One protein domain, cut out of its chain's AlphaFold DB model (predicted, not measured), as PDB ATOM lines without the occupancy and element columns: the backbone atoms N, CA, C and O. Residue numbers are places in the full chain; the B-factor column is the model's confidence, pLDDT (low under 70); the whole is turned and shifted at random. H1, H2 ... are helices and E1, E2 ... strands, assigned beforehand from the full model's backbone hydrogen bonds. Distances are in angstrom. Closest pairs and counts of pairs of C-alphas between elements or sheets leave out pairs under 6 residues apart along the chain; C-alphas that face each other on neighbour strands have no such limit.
ATOM      1  N   SER A 219      11.001 -60.032  -2.111       83.81
ATOM      2  CA  SER A 219      11.845 -60.492  -1.004       83.81
ATOM      3  C   SER A 219      13.062 -59.598  -0.735       83.81
ATOM      4  O   SER A 219      13.439 -59.422   0.426       83.81
ATOM      5  N   GLU A 220      13.661 -59.004  -1.768       82.25
ATOM      6  CA  GLU A 220      14.803 -58.097  -1.633       82.25
ATOM      7  C   GLU A 220      14.384 -56.800  -0.938       82.25
ATOM      8  O   GLU A 220      15.000 -56.405   0.055       82.25
ATOM      9  N   PHE A 221      13.274 -56.200  -1.380       79.06
ATOM     10  CA  PHE A 221      12.705 -55.016  -0.738       79.06
ATOM     11  C   PHE A 221      12.327 -55.292   0.722       79.06
ATOM     12  O   PHE A 221      12.680 -54.518   1.614       79.06
ATOM     13  N   GLN A 222      11.672 -56.425   0.999       80.00
ATOM     14  CA  GLN A 222      11.326 -56.824   2.365       80.00
ATOM     15  C   GLN A 222      12.566 -56.977   3.255       80.00
ATOM     16  O   GLN A 222      12.562 -56.539   4.410       80.00
ATOM     17  N   ASN A 223      13.643 -57.566   2.736       86.12
ATOM     18  CA  ASN A 223      14.895 -57.723   3.472       86.12
ATOM     19  C   ASN A 223      15.588 -56.377   3.722       86.12
ATOM     20  O   ASN A 223      16.036 -56.122   4.846       86.12
ATOM     21  N   ALA A 224      15.634 -55.498   2.719       83.19
ATOM     22  CA  ALA A 224      16.180 -54.152   2.854       83.19
ATOM     23  C   ALA A 224      15.384 -53.326   3.878       83.19
ATOM     24  O   ALA A 224      15.971 -52.751   4.795       83.19
ATOM     25  N   SER A 225      14.050 -53.347   3.794       84.12
ATOM     26  CA  SER A 225      13.141 -52.659   4.717       84.12
ATOM     27  C   SER A 225      13.303 -53.147   6.161       84.12
ATOM     28  O   SER A 225      13.499 -52.342   7.074       84.12
ATOM     29  N   LYS A 226      13.338 -54.470   6.385       86.94
ATOM     30  CA  LYS A 226      13.616 -55.053   7.712       86.94
ATOM     31  C   LYS A 226      14.983 -54.635   8.248       86.94
ATOM     32  O   LYS A 226      15.106 -54.289   9.421       86.94
ATOM     33  N   THR A 227      16.009 -54.657   7.398       92.56
ATOM     34  CA  THR A 227      17.369 -54.254   7.779       92.56
ATOM     35  C   THR A 227      17.406 -52.782   8.177       92.56
ATOM     36  O   THR A 227      17.940 -52.446   9.233       92.56
ATOM     37  N   PHE A 228      16.782 -51.912   7.384       89.00
ATOM     38  CA  PHE A 228      16.674 -50.486   7.666       89.00
ATOM     39  C   PHE A 228      15.933 -50.220   8.982       89.00
ATOM     40  O   PHE A 228      16.446 -49.509   9.847       89.00
ATOM     41  N   LEU A 229      14.780 -50.865   9.189       88.88
ATOM     42  CA  LEU A 229      14.002 -50.749  10.422       88.88
ATOM     43  C   LEU A 229      14.805 -51.194  11.653       88.88
ATOM     44  O   LEU A 229      14.793 -50.506  12.673       88.88
ATOM     45  N   ASN A 230      15.552 -52.297  11.551       91.69
ATOM     46  CA  ASN A 230      16.431 -52.765  12.623       91.69
ATOM     47  C   ASN A 230      17.543 -51.757  12.935       91.69
ATOM     48  O   ASN A 230      17.834 -51.504  14.105       91.69
ATOM     49  N   GLN A 231      18.150 -51.141  11.916       95.56
ATOM     50  CA  GLN A 231      19.168 -50.107  12.122       95.56
ATOM     51  C   GLN A 231      18.591 -48.872  12.825       95.56
ATOM     52  O   GLN A 231      19.199 -48.368  13.774       95.56
ATOM     53  N   LEU A 232      17.398 -48.423  12.419       93.88
ATOM     54  CA  LEU A 232      16.695 -47.324  13.083       93.88
ATOM     55  C   LEU A 232      16.361 -47.669  14.539       93.88
ATOM     56  O   LEU A 232      16.659 -46.880  15.438       93.88
ATOM     57  N   GLN A 233      15.819 -48.862  14.795       94.25
ATOM     58  CA  GLN A 233      15.497 -49.314  16.148       94.25
ATOM     59  C   GLN A 233      16.749 -49.377  17.033       94.25
ATOM     60  O   GLN A 233      16.736 -48.842  18.139       94.25
ATOM     61  N   ASN A 234      17.862 -49.923  16.533       94.69
ATOM     62  CA  ASN A 234      19.141 -49.959  17.250       94.69
ATOM     63  C   ASN A 234      19.690 -48.550  17.532       94.69
ATOM     64  O   ASN A 234      20.278 -48.284  18.586       94.69
ATOM     65  N   ALA A 235      19.525 -47.617  16.592       95.31
ATOM     66  CA  ALA A 235      19.929 -46.228  16.775       95.31
ATOM     67  C   ALA A 235      19.100 -45.524  17.859       95.31
ATOM     68  O   ALA A 235      19.676 -44.814  18.690       95.31
ATOM     69  N   VAL A 236      17.783 -45.738  17.876       94.44
ATOM     70  CA  VAL A 236      16.889 -45.240  18.930       94.44
ATOM     71  C   VAL A 236      17.247 -45.886  20.268       94.44
ATOM     72  O   VAL A 236      17.461 -45.179  21.250       94.44
ATOM     73  N   GLN A 237      17.433 -47.208  20.297       94.81
ATOM     74  CA  GLN A 237      17.724 -47.958  21.514       94.81
ATOM     75  C   GLN A 237      18.964 -47.468  22.245       94.81
ATOM     76  O   GLN A 237      18.903 -47.229  23.450       94.81
ATOM     77  N   ARG A 238      20.058 -47.217  21.520       94.38
ATOM     78  CA  ARG A 238      21.289 -46.663  22.107       94.38
ATOM     79  C   ARG A 238      21.078 -45.329  22.829       94.38
ATOM     80  O   ARG A 238      21.838 -45.018  23.741       94.38
ATOM     81  N   ARG A 239      20.074 -44.544  22.431       92.62
ATOM     82  CA  ARG A 239      19.780 -43.224  23.010       92.62
ATOM     83  C   ARG A 239      18.831 -43.295  24.201       92.62
ATOM     84  O   ARG A 239      18.926 -42.446  25.080       92.62
ATOM     85  N   VAL A 240      17.942 -44.288  24.241       91.81
ATOM     86  CA  VAL A 240      16.873 -44.352  25.251       91.81
ATOM     87  C   VAL A 240      17.123 -45.377  26.358       91.81
ATOM     88  O   VAL A 240      16.629 -45.197  27.465       91.81
ATOM     89  N   ILE A 241      17.929 -46.419  26.120       87.81
ATOM     90  CA  ILE A 241      18.110 -47.514  27.094       87.81
ATOM     91  C   ILE A 241      18.795 -47.072  28.397       87.81
ATOM     92  O   ILE A 241      18.569 -47.661  29.447       87.81
ATOM     93  N   ASN A 242      19.605 -46.013  28.334       87.00
ATOM     94  CA  ASN A 242      20.334 -45.478  29.485       87.00
ATOM     95  C   ASN A 242      19.565 -44.372  30.226       87.00
ATOM     96  O   ASN A 242      20.136 -43.706  31.091       87.00
ATOM     97  N   ILE A 243      18.288 -44.149  29.896       86.56
ATOM     98  CA  ILE A 243      17.449 -43.219  30.651       86.56
ATOM     99  C   ILE A 243      17.301 -43.758  32.085       86.56
ATOM    100  O   ILE A 243      16.889 -44.905  32.268       86.56
ATOM    101  N   PRO A 244      17.627 -42.958  33.119       84.88
ATOM    102  CA  PRO A 244      17.526 -43.396  34.506       84.88
ATOM    103  C   PRO A 244      16.128 -43.916  34.854       84.88
ATOM    104  O   PRO A 244      15.128 -43.417  34.355       84.88
ATOM    105  N   SER A 245      16.020 -44.875  35.771       81.00
ATOM    106  CA  SER A 245      14.715 -45.419  36.179       81.00
ATOM    107  C   SER A 245      13.841 -44.408  36.940       81.00
ATOM    108  O   SER A 245      12.616 -44.539  36.940       81.00
ATOM    109  N   LEU A 246      14.450 -43.381  37.543       82.06
ATOM    110  CA  LEU A 246      13.783 -42.304  38.278       82.06
ATOM    111  C   LEU A 246      13.951 -40.963  37.558       82.06
ATOM    112  O   LEU A 246      15.059 -40.602  37.157       82.06
ATOM    113  N   CYS A 247      12.869 -40.184  37.462       82.25
ATOM    114  CA  CYS A 247      12.953 -38.798  37.006       82.25
ATOM    115  C   CYS A 247      13.647 -37.907  38.055       82.25
ATOM    116  O   CYS A 247      13.816 -38.288  39.217       82.25
ATOM    117  N   ARG A 248      14.012 -36.678  37.664       81.12
ATOM    118  CA  ARG A 248      14.699 -35.713  38.543       81.12
ATOM    119  C   ARG A 248      13.930 -35.424  39.837       81.12
ATOM    120  O   ARG A 248      14.560 -35.286  40.879       81.12
ATOM    121  N   GLN A 249      12.599 -35.364  39.766       81.06
ATOM    122  CA  GLN A 249      11.729 -35.114  40.919       81.06
ATOM    123  C   GLN A 249      11.694 -36.330  41.852       81.06
ATOM    124  O   GLN A 249      11.992 -36.210  43.033       81.06
ATOM    125  N   CYS A 250      11.435 -37.530  41.321       79.50
ATOM    126  CA  CYS A 250      11.399 -38.755  42.125       79.50
ATOM    127  C   CYS A 250      12.756 -39.109  42.741       79.50
ATOM    128  O   CYS A 250      12.797 -39.705  43.814       79.50
ATOM    129  N   LYS A 251      13.869 -38.731  42.095       78.50
ATOM    130  CA  LYS A 251      15.218 -38.963  42.624       78.50
ATOM    131  C   LYS A 251      15.449 -38.258  43.967       78.50
ATOM    132  O   LYS A 251      16.191 -38.780  44.787       78.50
ATOM    133  N   GLN A 252      14.788 -37.124  44.216       76.31
ATOM    134  CA  GLN A 252      14.893 -36.387  45.486       76.31
ATOM    135  C   GLN A 252      14.273 -37.144  46.672       76.31
ATOM    136  O   GLN A 252      14.623 -36.877  47.814       76.31
ATOM    137  N   PHE A 253      13.394 -38.113  46.403       72.44
ATOM    138  CA  PHE A 253      12.691 -38.909  47.412       72.44
ATOM    139  C   PHE A 253      13.215 -40.349  47.508       72.44
ATOM    140  O   PHE A 253      12.619 -41.159  48.217       72.44
ATOM    141  N   ALA A 254      14.296 -40.684  46.789       61.56
ATOM    142  CA  ALA A 254      14.774 -42.059  46.624       61.56
ATOM    143  C   ALA A 254      15.141 -42.756  47.950       61.56
ATOM    144  O   ALA A 254      14.910 -43.959  48.061       61.56
ATOM    145  N   ASP A 255      15.604 -41.992  48.946       64.06
ATOM    146  CA  ASP A 255      15.987 -42.474  50.286       64.06
ATOM    147  C   ASP A 255      14.901 -42.232  51.355       64.06
ATOM    148  O   ASP A 255      15.134 -42.403  52.551       64.06
ATOM    149  N   SER A 256      13.699 -41.814  50.946       64.62
ATOM    150  CA  SER A 256      12.591 -41.509  51.856       64.62
ATOM    151  C   SER A 256      11.533 -42.617  51.873       64.62
ATOM    152  O   SER A 256      11.305 -43.304  50.877       64.62
ATOM    153  N   ILE A 257      10.804 -42.728  52.989       61.25
ATOM    154  CA  ILE A 257       9.647 -43.630  53.177       61.25
ATOM    155  C   ILE A 257       8.522 -43.347  52.147       61.25
ATOM    156  O   ILE A 257       7.596 -44.135  51.990       61.25
ATOM    157  N   LEU A 258       8.612 -42.235  51.404       60.62
ATOM    158  CA  LEU A 258       7.664 -41.801  50.374       60.62
ATOM    159  C   LEU A 258       7.978 -42.341  48.968       60.62
ATOM    160  O   LEU A 258       7.343 -41.921  47.997       60.62
ATOM    161  N   ARG A 259       8.949 -43.253  48.814       61.41
ATOM    162  CA  ARG A 259       9.228 -43.877  47.514       61.41
ATOM    163  C   ARG A 259       7.965 -44.591  47.001       61.41
ATOM    164  O   ARG A 259       7.434 -45.453  47.701       61.41
ATOM    165  N   PRO A 260       7.499 -44.308  45.770       61.06
ATOM    166  CA  PRO A 260       6.383 -45.047  45.199       61.06
ATOM    167  C   PRO A 260       6.743 -46.534  45.100       61.06
ATOM    168  O   PRO A 260       7.734 -46.885  44.452       61.06
ATOM    169  N   LEU A 261       5.928 -47.401  45.707       61.47
ATOM    170  CA  LEU A 261       6.109 -48.863  45.690       61.47
ATOM    171  C   LEU A 261       6.217 -49.421  44.257       61.47
ATOM    172  O   LEU A 261       6.921 -50.397  44.022       61.47
ATOM    173  N   ASN A 262       5.589 -48.739  43.293       67.06
ATOM    174  CA  ASN A 262       5.532 -49.124  41.882       67.06
ATOM    175  C   ASN A 262       6.548 -48.379  40.988       67.06
ATOM    176  O   ASN A 262       6.416 -48.399  39.765       67.06
ATOM    177  N   GLY A 263       7.547 -47.703  41.568       74.44
ATOM    178  CA  GLY A 263       8.543 -46.933  40.816       74.44
ATOM    179  C   GLY A 263       8.038 -45.584  40.279       74.44
ATOM    180  O   GLY A 263       6.949 -45.118  40.610       74.44
ATOM    181  N   CYS A 264       8.866 -44.909  39.476       79.06
ATOM    182  CA  CYS A 264       8.526 -43.615  38.877       79.06
ATOM    183  C   CYS A 264       7.554 -43.804  37.703       79.06
ATOM    184  O   CYS A 264       7.907 -44.470  36.736       79.06
ATOM    185  N   GLN A 265       6.376 -43.174  37.765       81.50
ATOM    186  CA  GLN A 265       5.381 -43.183  36.678       81.50
ATOM    187  C   GLN A 265       5.417 -41.928  35.791       81.50
ATOM    188  O   GLN A 265       4.572 -41.770  34.914       81.50
ATOM    189  N   HIS A 266       6.347 -41.006  36.035       84.25
ATOM    190  CA  HIS A 266       6.523 -39.830  35.187       84.25
ATOM    191  C   HIS A 266       7.227 -40.205  33.888       84.25
ATOM    192  O   HIS A 266       8.127 -41.049  33.907       84.25
ATOM    193  N   ALA A 267       6.868 -39.527  32.798       85.62
ATOM    194  CA  ALA A 267       7.600 -39.634  31.549       85.62
ATOM    195  C   ALA A 267       9.022 -39.102  31.749       85.62
ATOM    196  O   ALA A 267       9.245 -38.037  32.333       85.62
ATOM    197  N   LYS A 268      10.002 -39.883  31.301       87.06
ATOM    198  CA  LYS A 268      11.427 -39.521  31.370       87.06
ATOM    199  C   LYS A 268      12.008 -39.214  29.993       87.06
ATOM    200  O   LYS A 268      13.154 -38.785  29.890       87.06
ATOM    201  N   LEU A 269      11.201 -39.419  28.958       89.56
ATOM    202  CA  LEU A 269      11.499 -39.131  27.572       89.56
ATOM    203  C   LEU A 269      10.335 -38.357  26.966       89.56
ATOM    204  O   LEU A 269       9.174 -38.698  27.186       89.56
ATOM    205  N   ALA A 270      10.679 -37.358  26.164       90.38
ATOM    206  CA  ALA A 270       9.735 -36.609  25.364       90.38
ATOM    207  C   ALA A 270      10.169 -36.618  23.894       90.38
ATOM    208  O   ALA A 270      11.366 -36.611  23.593       90.38
ATOM    209  N   ILE A 271       9.196 -36.605  22.989       88.44
ATOM    210  CA  ILE A 271       9.387 -36.491  21.545       88.44
ATOM    211  C   ILE A 271       8.715 -35.207  21.085       88.44
ATOM    212  O   ILE A 271       7.541 -34.975  21.363       88.44
ATOM    213  N   LEU A 272       9.462 -34.388  20.350       88.06
ATOM    214  CA  LEU A 272       8.898 -33.269  19.608       88.06
ATOM    215  C   LEU A 272       8.045 -33.830  18.467       88.06
ATOM    216  O   LEU A 272       8.564 -34.398  17.507       88.06
ATOM    217  N   PHE A 273       6.731 -33.727  18.614       83.62
ATOM    218  CA  PHE A 273       5.759 -34.392  17.766       83.62
ATOM    219  C   PHE A 273       5.092 -33.372  16.843       83.62
ATOM    220  O   PHE A 273       4.309 -32.535  17.281       83.62
ATOM    221  N   SER A 274       5.419 -33.417  15.552       79.88
ATOM    222  CA  SER A 274       4.803 -32.541  14.545       79.88
ATOM    223  C   SER A 274       3.548 -33.152  13.914       79.88
ATOM    224  O   SER A 274       2.868 -32.481  13.146       79.88
ATOM    225  N   GLY A 275       3.263 -34.430  14.191       76.50
ATOM    226  CA  GLY A 275       2.244 -35.213  13.481       76.50
ATOM    227  C   GLY A 275       2.703 -35.740  12.116       76.50
ATOM    228  O   GLY A 275       1.937 -36.417  11.439       76.50
ATOM    229  N   GLY A 276       3.948 -35.463  11.712       75.88
ATOM    230  CA  GLY A 276       4.539 -35.985  10.482       75.88
ATOM    231  C   GLY A 276       4.997 -37.444  10.595       75.88
ATOM    232  O   GLY A 276       5.031 -38.031  11.685       75.88
ATOM    233  N   ILE A 277       5.397 -38.019   9.456       79.94
ATOM    234  CA  ILE A 277       5.871 -39.407   9.367       79.94
ATOM    235  C   ILE A 277       7.087 -39.652  10.267       79.94
ATOM    236  O   ILE A 277       7.077 -40.598  11.048       79.94
ATOM    237  N   ASP A 278       8.072 -38.753  10.264       84.50
ATOM    238  CA  ASP A 278       9.315 -38.925  11.023       84.50
ATOM    239  C   ASP A 278       9.070 -38.977  12.534       84.50
ATOM    240  O   ASP A 278       9.514 -39.903  13.214       84.50
ATOM    241  N   SER A 279       8.306 -38.017  13.071       85.38
ATOM    242  CA  SER A 279       7.972 -37.993  14.501       85.38
ATOM    243  C   SER A 279       7.112 -39.187  14.912       85.38
ATOM    244  O   SER A 279       7.242 -39.679  16.031       85.38
ATOM    245  N   THR A 280       6.270 -39.687  14.003       85.75
ATOM    246  CA  THR A 280       5.432 -40.873  14.234       85.75
ATOM    247  C   THR A 280       6.264 -42.153  14.248       85.75
ATOM    248  O   THR A 280       6.115 -42.975  15.153       85.75
ATOM    249  N   VAL A 281       7.188 -42.305  13.297       87.81
ATOM    250  CA  VAL A 281       8.124 -43.434  13.243       87.81
ATOM    251  C   VAL A 281       9.020 -43.432  14.479       87.81
ATOM    252  O   VAL A 281       9.159 -44.469  15.124       87.81
ATOM    253  N   LEU A 282       9.566 -42.279  14.877       91.38
ATOM    254  CA  LEU A 282      10.356 -42.162  16.105       91.38
ATOM    255  C   LEU A 282       9.546 -42.539  17.350       91.38
ATOM    256  O   LEU A 282      10.033 -43.329  18.156       91.38
ATOM    257  N   ALA A 283       8.314 -42.038  17.489       90.69
ATOM    258  CA  ALA A 283       7.435 -42.402  18.599       90.69
ATOM    259  C   ALA A 283       7.175 -43.911  18.659       90.69
ATOM    260  O   ALA A 283       7.299 -44.516  19.723       90.69
ATOM    261  N   SER A 284       6.913 -44.538  17.510       87.62
ATOM    262  CA  SER A 284       6.715 -45.984  17.429       87.62
ATOM    263  C   SER A 284       7.978 -46.777  17.782       87.62
ATOM    264  O   SER A 284       7.902 -47.768  18.506       87.62
ATOM    265  N   LEU A 285       9.151 -46.358  17.300       91.62
ATOM    266  CA  LEU A 285      10.415 -47.038  17.593       91.62
ATOM    267  C   LEU A 285      10.794 -46.939  19.072       91.62
ATOM    268  O   LEU A 285      11.291 -47.907  19.642       91.62
ATOM    269  N   VAL A 286      10.546 -45.790  19.700       92.50
ATOM    270  CA  VAL A 286      10.778 -45.597  21.134       92.50
ATOM    271  C   VAL A 286       9.864 -46.505  21.964       92.50
ATOM    272  O   VAL A 286      10.358 -47.175  22.869       92.50
ATOM    273  N   ASP A 287       8.572 -46.587  21.628       89.25
ATOM    274  CA  ASP A 287       7.594 -47.462  22.302       89.25
ATOM    275  C   ASP A 287       7.980 -48.950  22.233       89.25
ATOM    276  O   ASP A 287       7.811 -49.695  23.197       89.25
ATOM    277  N   ARG A 288       8.583 -49.388  21.118       88.38
ATOM    278  CA  ARG A 288       9.080 -50.768  20.961       88.38
ATOM    279  C   ARG A 288      10.282 -51.088  21.844       88.38
ATOM    280  O   ARG A 288      10.495 -52.252  22.175       88.38
ATOM    281  N   VAL A 289      11.092 -50.084  22.161       89.75
ATOM    282  CA  VAL A 289      12.336 -50.266  22.916       89.75
ATOM    283  C   VAL A 289      12.121 -50.102  24.417       89.75
ATOM    284  O   VAL A 289      12.776 -50.784  25.209       89.75
ATOM    285  N   LEU A 290      11.258 -49.173  24.825       87.50
ATOM    286  CA  LEU A 290      11.015 -48.896  26.232       87.50
ATOM    287  C   LEU A 290      10.111 -49.962  26.881       87.50
ATOM    288  O   LEU A 290       9.361 -50.665  26.199       87.50
ATOM    289  N   PRO A 291      10.168 -50.115  28.217       86.31
ATOM    290  CA  PRO A 291       9.228 -50.965  28.937       86.31
ATOM    291  C   PRO A 291       7.774 -50.556  28.669       86.31
ATOM    292  O   PRO A 291       7.467 -49.374  28.601       86.31
ATOM    293  N   ILE A 292       6.851 -51.521  28.624       81.62
ATOM    294  CA  ILE A 292       5.431 -51.279  28.291       81.62
ATOM    295  C   ILE A 292       4.738 -50.224  29.178       81.62
ATOM    296  O   ILE A 292       3.800 -49.558  28.757       81.62
ATOM    297  N   ASN A 293       5.200 -50.075  30.421       81.12
ATOM    298  CA  ASN A 293       4.628 -49.152  31.400       81.12
ATOM    299  C   ASN A 293       5.355 -47.800  31.449       81.12
ATOM    300  O   ASN A 293       5.022 -46.971  32.293       81.12
ATOM    301  N   GLU A 294       6.366 -47.597  30.603       84.25
ATOM    302  CA  GLU A 294       7.169 -46.381  30.543       84.25
ATOM    303  C   GLU A 294       6.452 -45.335  29.672       84.25
ATOM    304  O   GLU A 294       6.311 -45.536  28.465       84.25
ATOM    305  N   PRO A 295       5.958 -44.227  30.249       86.00
ATOM    306  CA  PRO A 295       5.253 -43.222  29.468       86.00
ATOM    307  C   PRO A 295       6.223 -42.371  28.638       86.00
ATOM    308  O   PRO A 295       7.309 -42.006  29.093       86.00
ATOM    309  N   ILE A 296       5.784 -42.019  27.429       89.38
ATOM    310  CA  ILE A 296       6.491 -41.142  26.490       89.38
ATOM    311  C   ILE A 296       5.649 -39.881  26.311       89.38
ATOM    312  O   ILE A 296       4.492 -39.972  25.896       89.38
ATOM    313  N   ASP A 297       6.228 -38.715  26.586       90.06
ATOM    314  CA  ASP A 297       5.551 -37.444  26.326       90.06
ATOM    315  C   ASP A 297       5.661 -37.085  24.840       90.06
ATOM    316  O   ASP A 297       6.752 -37.064  24.267       90.06
ATOM    317  N   LEU A 298       4.533 -36.768  24.205       88.50
ATOM    318  CA  LEU A 298       4.493 -36.226  22.846       88.50
ATOM    319  C   LEU A 298       4.228 -34.726  22.933       88.50
ATOM    320  O   LEU A 298       3.133 -34.289  23.283       88.50
ATOM    321  N   LEU A 299       5.254 -33.931  22.649       84.00
ATOM    322  CA  LEU A 299       5.194 -32.480  22.741       84.00
ATOM    323  C   LEU A 299       4.887 -31.906  21.365       84.00
ATOM    324  O   LEU A 299       5.752 -31.909  20.489       84.00
ATOM    325  N   ASN A 300       3.667 -31.404  21.183       79.75
ATOM    326  CA  ASN A 300       3.270 -30.787  19.924       79.75
ATOM    327  C   ASN A 300       4.165 -29.589  19.599       79.75
ATOM    328  O   ASN A 300       4.270 -28.643  20.384       79.75
ATOM    329  N   VAL A 301       4.769 -29.610  18.414       68.25
ATOM    330  CA  VAL A 301       5.508 -28.464  17.880       68.25
ATOM    331  C   VAL A 301       4.618 -27.744  16.878       68.25
ATOM    332  O   VAL A 301       4.346 -28.257  15.797       68.25
ATOM    333  N   ALA A 302       4.172 -26.543  17.239       61.06
ATOM    334  CA  ALA A 302       3.457 -25.646  16.342       61.06
ATOM    335  C   ALA A 302       4.271 -24.365  16.138       61.06
ATOM    336  O   ALA A 302       4.710 -23.730  17.095       61.06
ATOM    337  N   PHE A 303       4.452 -23.962  14.882       48.81
ATOM    338  CA  PHE A 303       5.102 -22.696  14.551       48.81
ATOM    339  C   PHE A 303       4.109 -21.547  14.732       48.81
ATOM    340  O   PHE A 303       3.197 -21.379  13.930       48.81
ATOM    341  N   PHE A 304       4.241 -20.753  15.791       41.47
ATOM    342  CA  PHE A 304       3.409 -19.564  15.971       41.47
ATOM    343  C   PHE A 304       3.596 -18.608  14.776       41.47
ATOM    344  O   PHE A 304       4.709 -18.162  14.517       41.47
ATOM    345  N   SER A 305       2.519 -18.306  14.043       45.69
ATOM    346  CA  SER A 305       2.499 -17.214  13.063       45.69
ATOM    347  C   SER A 305       1.522 -16.171  13.580       45.69
ATOM    348  O   SER A 305       0.348 -16.474  13.783       45.69
ATOM    349  N   ALA A 306       2.022 -14.969  13.858       44.81
ATOM    350  CA  ALA A 306       1.292 -13.921  14.564       44.81
ATOM    351  C   ALA A 306       0.197 -13.226  13.725       44.81
ATOM    352  O   ALA A 306      -0.401 -12.272  14.213       44.81
ATOM    353  N   VAL A 307      -0.052 -13.642  12.474       47.72
ATOM    354  CA  VAL A 307      -0.742 -12.779  11.487       47.72
ATOM    355  C   VAL A 307      -1.975 -13.403  10.816       47.72
ATOM    356  O   VAL A 307      -2.706 -12.704  10.123       47.72
ATOM    357  N   SER A 308      -2.326 -14.666  11.053       46.03
ATOM    358  CA  SER A 308      -3.574 -15.214  10.499       46.03
ATOM    359  C   SER A 308      -4.131 -16.354  11.340       46.03
ATOM    360  O   SER A 308      -3.392 -17.047  12.041       46.03
ATOM    361  N   ALA A 309      -5.464 -16.491  11.311       49.22
ATOM    362  CA  ALA A 309      -6.211 -17.519  12.030       49.22
ATOM    363  C   ALA A 309      -5.519 -18.891  11.918       49.22
ATOM    364  O   ALA A 309      -5.007 -19.226  10.848       49.22
ATOM    365  N   PRO A 310      -5.477 -19.680  13.009       45.78
ATOM    366  CA  PRO A 310      -4.738 -20.932  13.028       45.78
ATOM    367  C   PRO A 310      -5.223 -21.839  11.882       45.78
ATOM    368  O   PRO A 310      -6.436 -22.047  11.776       45.78
ATOM    369  N   PRO A 311      -4.315 -22.359  11.031       45.72
ATOM    370  CA  PRO A 311      -4.685 -23.284   9.965       45.72
ATOM    371  C   PRO A 311      -5.427 -24.508  10.530       45.72
ATOM    372  O   PRO A 311      -5.335 -24.821  11.719       45.72
ATOM    373  N   ALA A 312      -6.261 -25.152   9.707       48.16
ATOM    374  CA  ALA A 312      -7.220 -26.167  10.161       48.16
ATOM    375  C   ALA A 312      -6.556 -27.374  10.858       48.16
ATOM    376  O   ALA A 312      -7.124 -27.941  11.790       48.16
ATOM    377  N   ASP A 313      -5.315 -27.700  10.491       44.16
ATOM    378  CA  ASP A 313      -4.450 -28.667  11.179       44.16
ATOM    379  C   ASP A 313      -4.222 -28.315  12.665       44.16
ATOM    380  O   ASP A 313      -4.234 -29.195  13.529       44.16
ATOM    381  N   ARG A 314      -4.115 -27.023  13.001       47.94
ATOM    382  CA  ARG A 314      -4.030 -26.525  14.385       47.94
ATOM    383  C   ARG A 314      -5.354 -26.545  15.127       47.94
ATOM    384  O   ARG A 314      -5.330 -26.596  16.352       47.94
ATOM    385  N   GLN A 315      -6.498 -26.506  14.444       44.56
ATOM    386  CA  GLN A 315      -7.792 -26.671  15.115       44.56
ATOM    387  C   GLN A 315      -7.973 -28.120  15.562       44.56
ATOM    388  O   GLN A 315      -8.317 -28.359  16.718       44.56
ATOM    389  N   THR A 316      -7.613 -29.083  14.708       44.31
ATOM    390  CA  THR A 316      -7.564 -30.505  15.070       44.31
ATOM    391  C   THR A 316      -6.528 -30.760  16.168       44.31
ATOM    392  O   THR A 316      -6.812 -31.483  17.120       44.31
ATOM    393  N   GLY A 317      -5.365 -30.099  16.099       40.41
ATOM    394  CA  GLY A 317      -4.338 -30.129  17.144       40.41
ATOM    395  C   GLY A 317      -4.795 -29.536  18.482       40.41
ATOM    396  O   GLY A 317      -4.545 -30.138  19.519       40.41
ATOM    397  N   ASN A 318      -5.515 -28.410  18.483       37.94
ATOM    398  CA  ASN A 318      -6.054 -27.781  19.695       37.94
ATOM    399  C   ASN A 318      -7.213 -28.577  20.305       37.94
ATOM    400  O   ASN A 318      -7.288 -28.695  21.524       37.94
ATOM    401  N   ILE A 319      -8.085 -29.164  19.481       40.62
ATOM    402  CA  ILE A 319      -9.120 -30.098  19.945       40.62
ATOM    403  C   ILE A 319      -8.456 -31.346  20.537       40.62
ATOM    404  O   ILE A 319      -8.861 -31.792  21.607       40.62
ATOM    405  N   CYS A 320      -7.381 -31.852  19.919       36.25
ATOM    406  CA  CYS A 320      -6.554 -32.899  20.512       36.25
ATOM    407  C   CYS A 320      -5.947 -32.451  21.841       36.25
ATOM    408  O   CYS A 320      -6.077 -33.196  22.788       36.25
ATOM    409  N   ILE A 321      -5.376 -31.248  21.962       37.50
ATOM    410  CA  ILE A 321      -4.779 -30.731  23.211       37.50
ATOM    411  C   ILE A 321      -5.818 -30.588  24.336       37.50
ATOM    412  O   ILE A 321      -5.523 -30.891  25.491       37.50
ATOM    413  N   ILE A 322      -7.041 -30.162  24.011       39.12
ATOM    414  CA  ILE A 322      -8.144 -30.045  24.977       39.12
ATOM    415  C   ILE A 322      -8.663 -31.436  25.382       39.12
ATOM    416  O   ILE A 322      -9.004 -31.644  26.545       39.12
ATOM    417  N   LEU A 323      -8.669 -32.405  24.459       35.44
ATOM    418  CA  LEU A 323      -9.057 -33.798  24.721       35.44
ATOM    419  C   LEU A 323      -7.916 -34.661  25.295       35.44
ATOM    420  O   LEU A 323      -8.180 -35.708  25.877       35.44
ATOM    421  N   SER A 324      -6.655 -34.240  25.159       34.12
ATOM    422  CA  SER A 324      -5.450 -34.998  25.518       34.12
ATOM    423  C   SER A 324      -4.887 -34.607  26.875       34.12
ATOM    424  O   SER A 324      -3.689 -34.782  27.116       34.12
TER     425      SER A 324
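What this domain is: This is residues 219 to 324 of the 351 residues of the protein "Hypothetical protein" of Rotaria magnacalcarata (UniProt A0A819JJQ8). Two parallel strands, E1 and E2, with H3 packed on them form a small core; H1 meets H3, and its residues 219 to 228 stick out as an arm. H2 and H4 lie far from this core. The printed 106 residues run H1, H2, E1, H3, E2, H4, mostly helix. The whole is loose and flat, radius of gyration of the C-alphas 18.2 A, spanning 51 by 48 by 20 A.

Where its parts are: H1, residues 219 to 240, spans 31.2 A from C-alpha 219 at (11.845, -60.492, -1.004). H2 is 248 to 251, E1 269 to 273, H3 277 to 289 (18.5 A), E2 296 to 300. H4, 312 to 323 (16.5 A), ends at (-9.057, -33.798, 24.721).

How they stand to each other: H1, with residues 232 to 240 alone, touches H3, only just about perpendicular at 71 degrees; the closest C-alphas, Gln 233 and Leu 285, are 5.8 A apart. E1, H3 and E2 form a strand-helix-strand unit, parallel strands joined through a helix, its crossover right-handed. N 271 and O 297 are 2.8 A apart, within hydrogen-bond range. O i to N i+4 pairs are within range throughout H3 and H4, and 17 of 18 in H1; H2 is too short for one. H4 and E1 are apart.

The domain as a whole: The printed part has no cut. The links H2 to E1 and E2 to H4 are long. Residues 254 to 262 and 301 to 324 have pLDDT under 70.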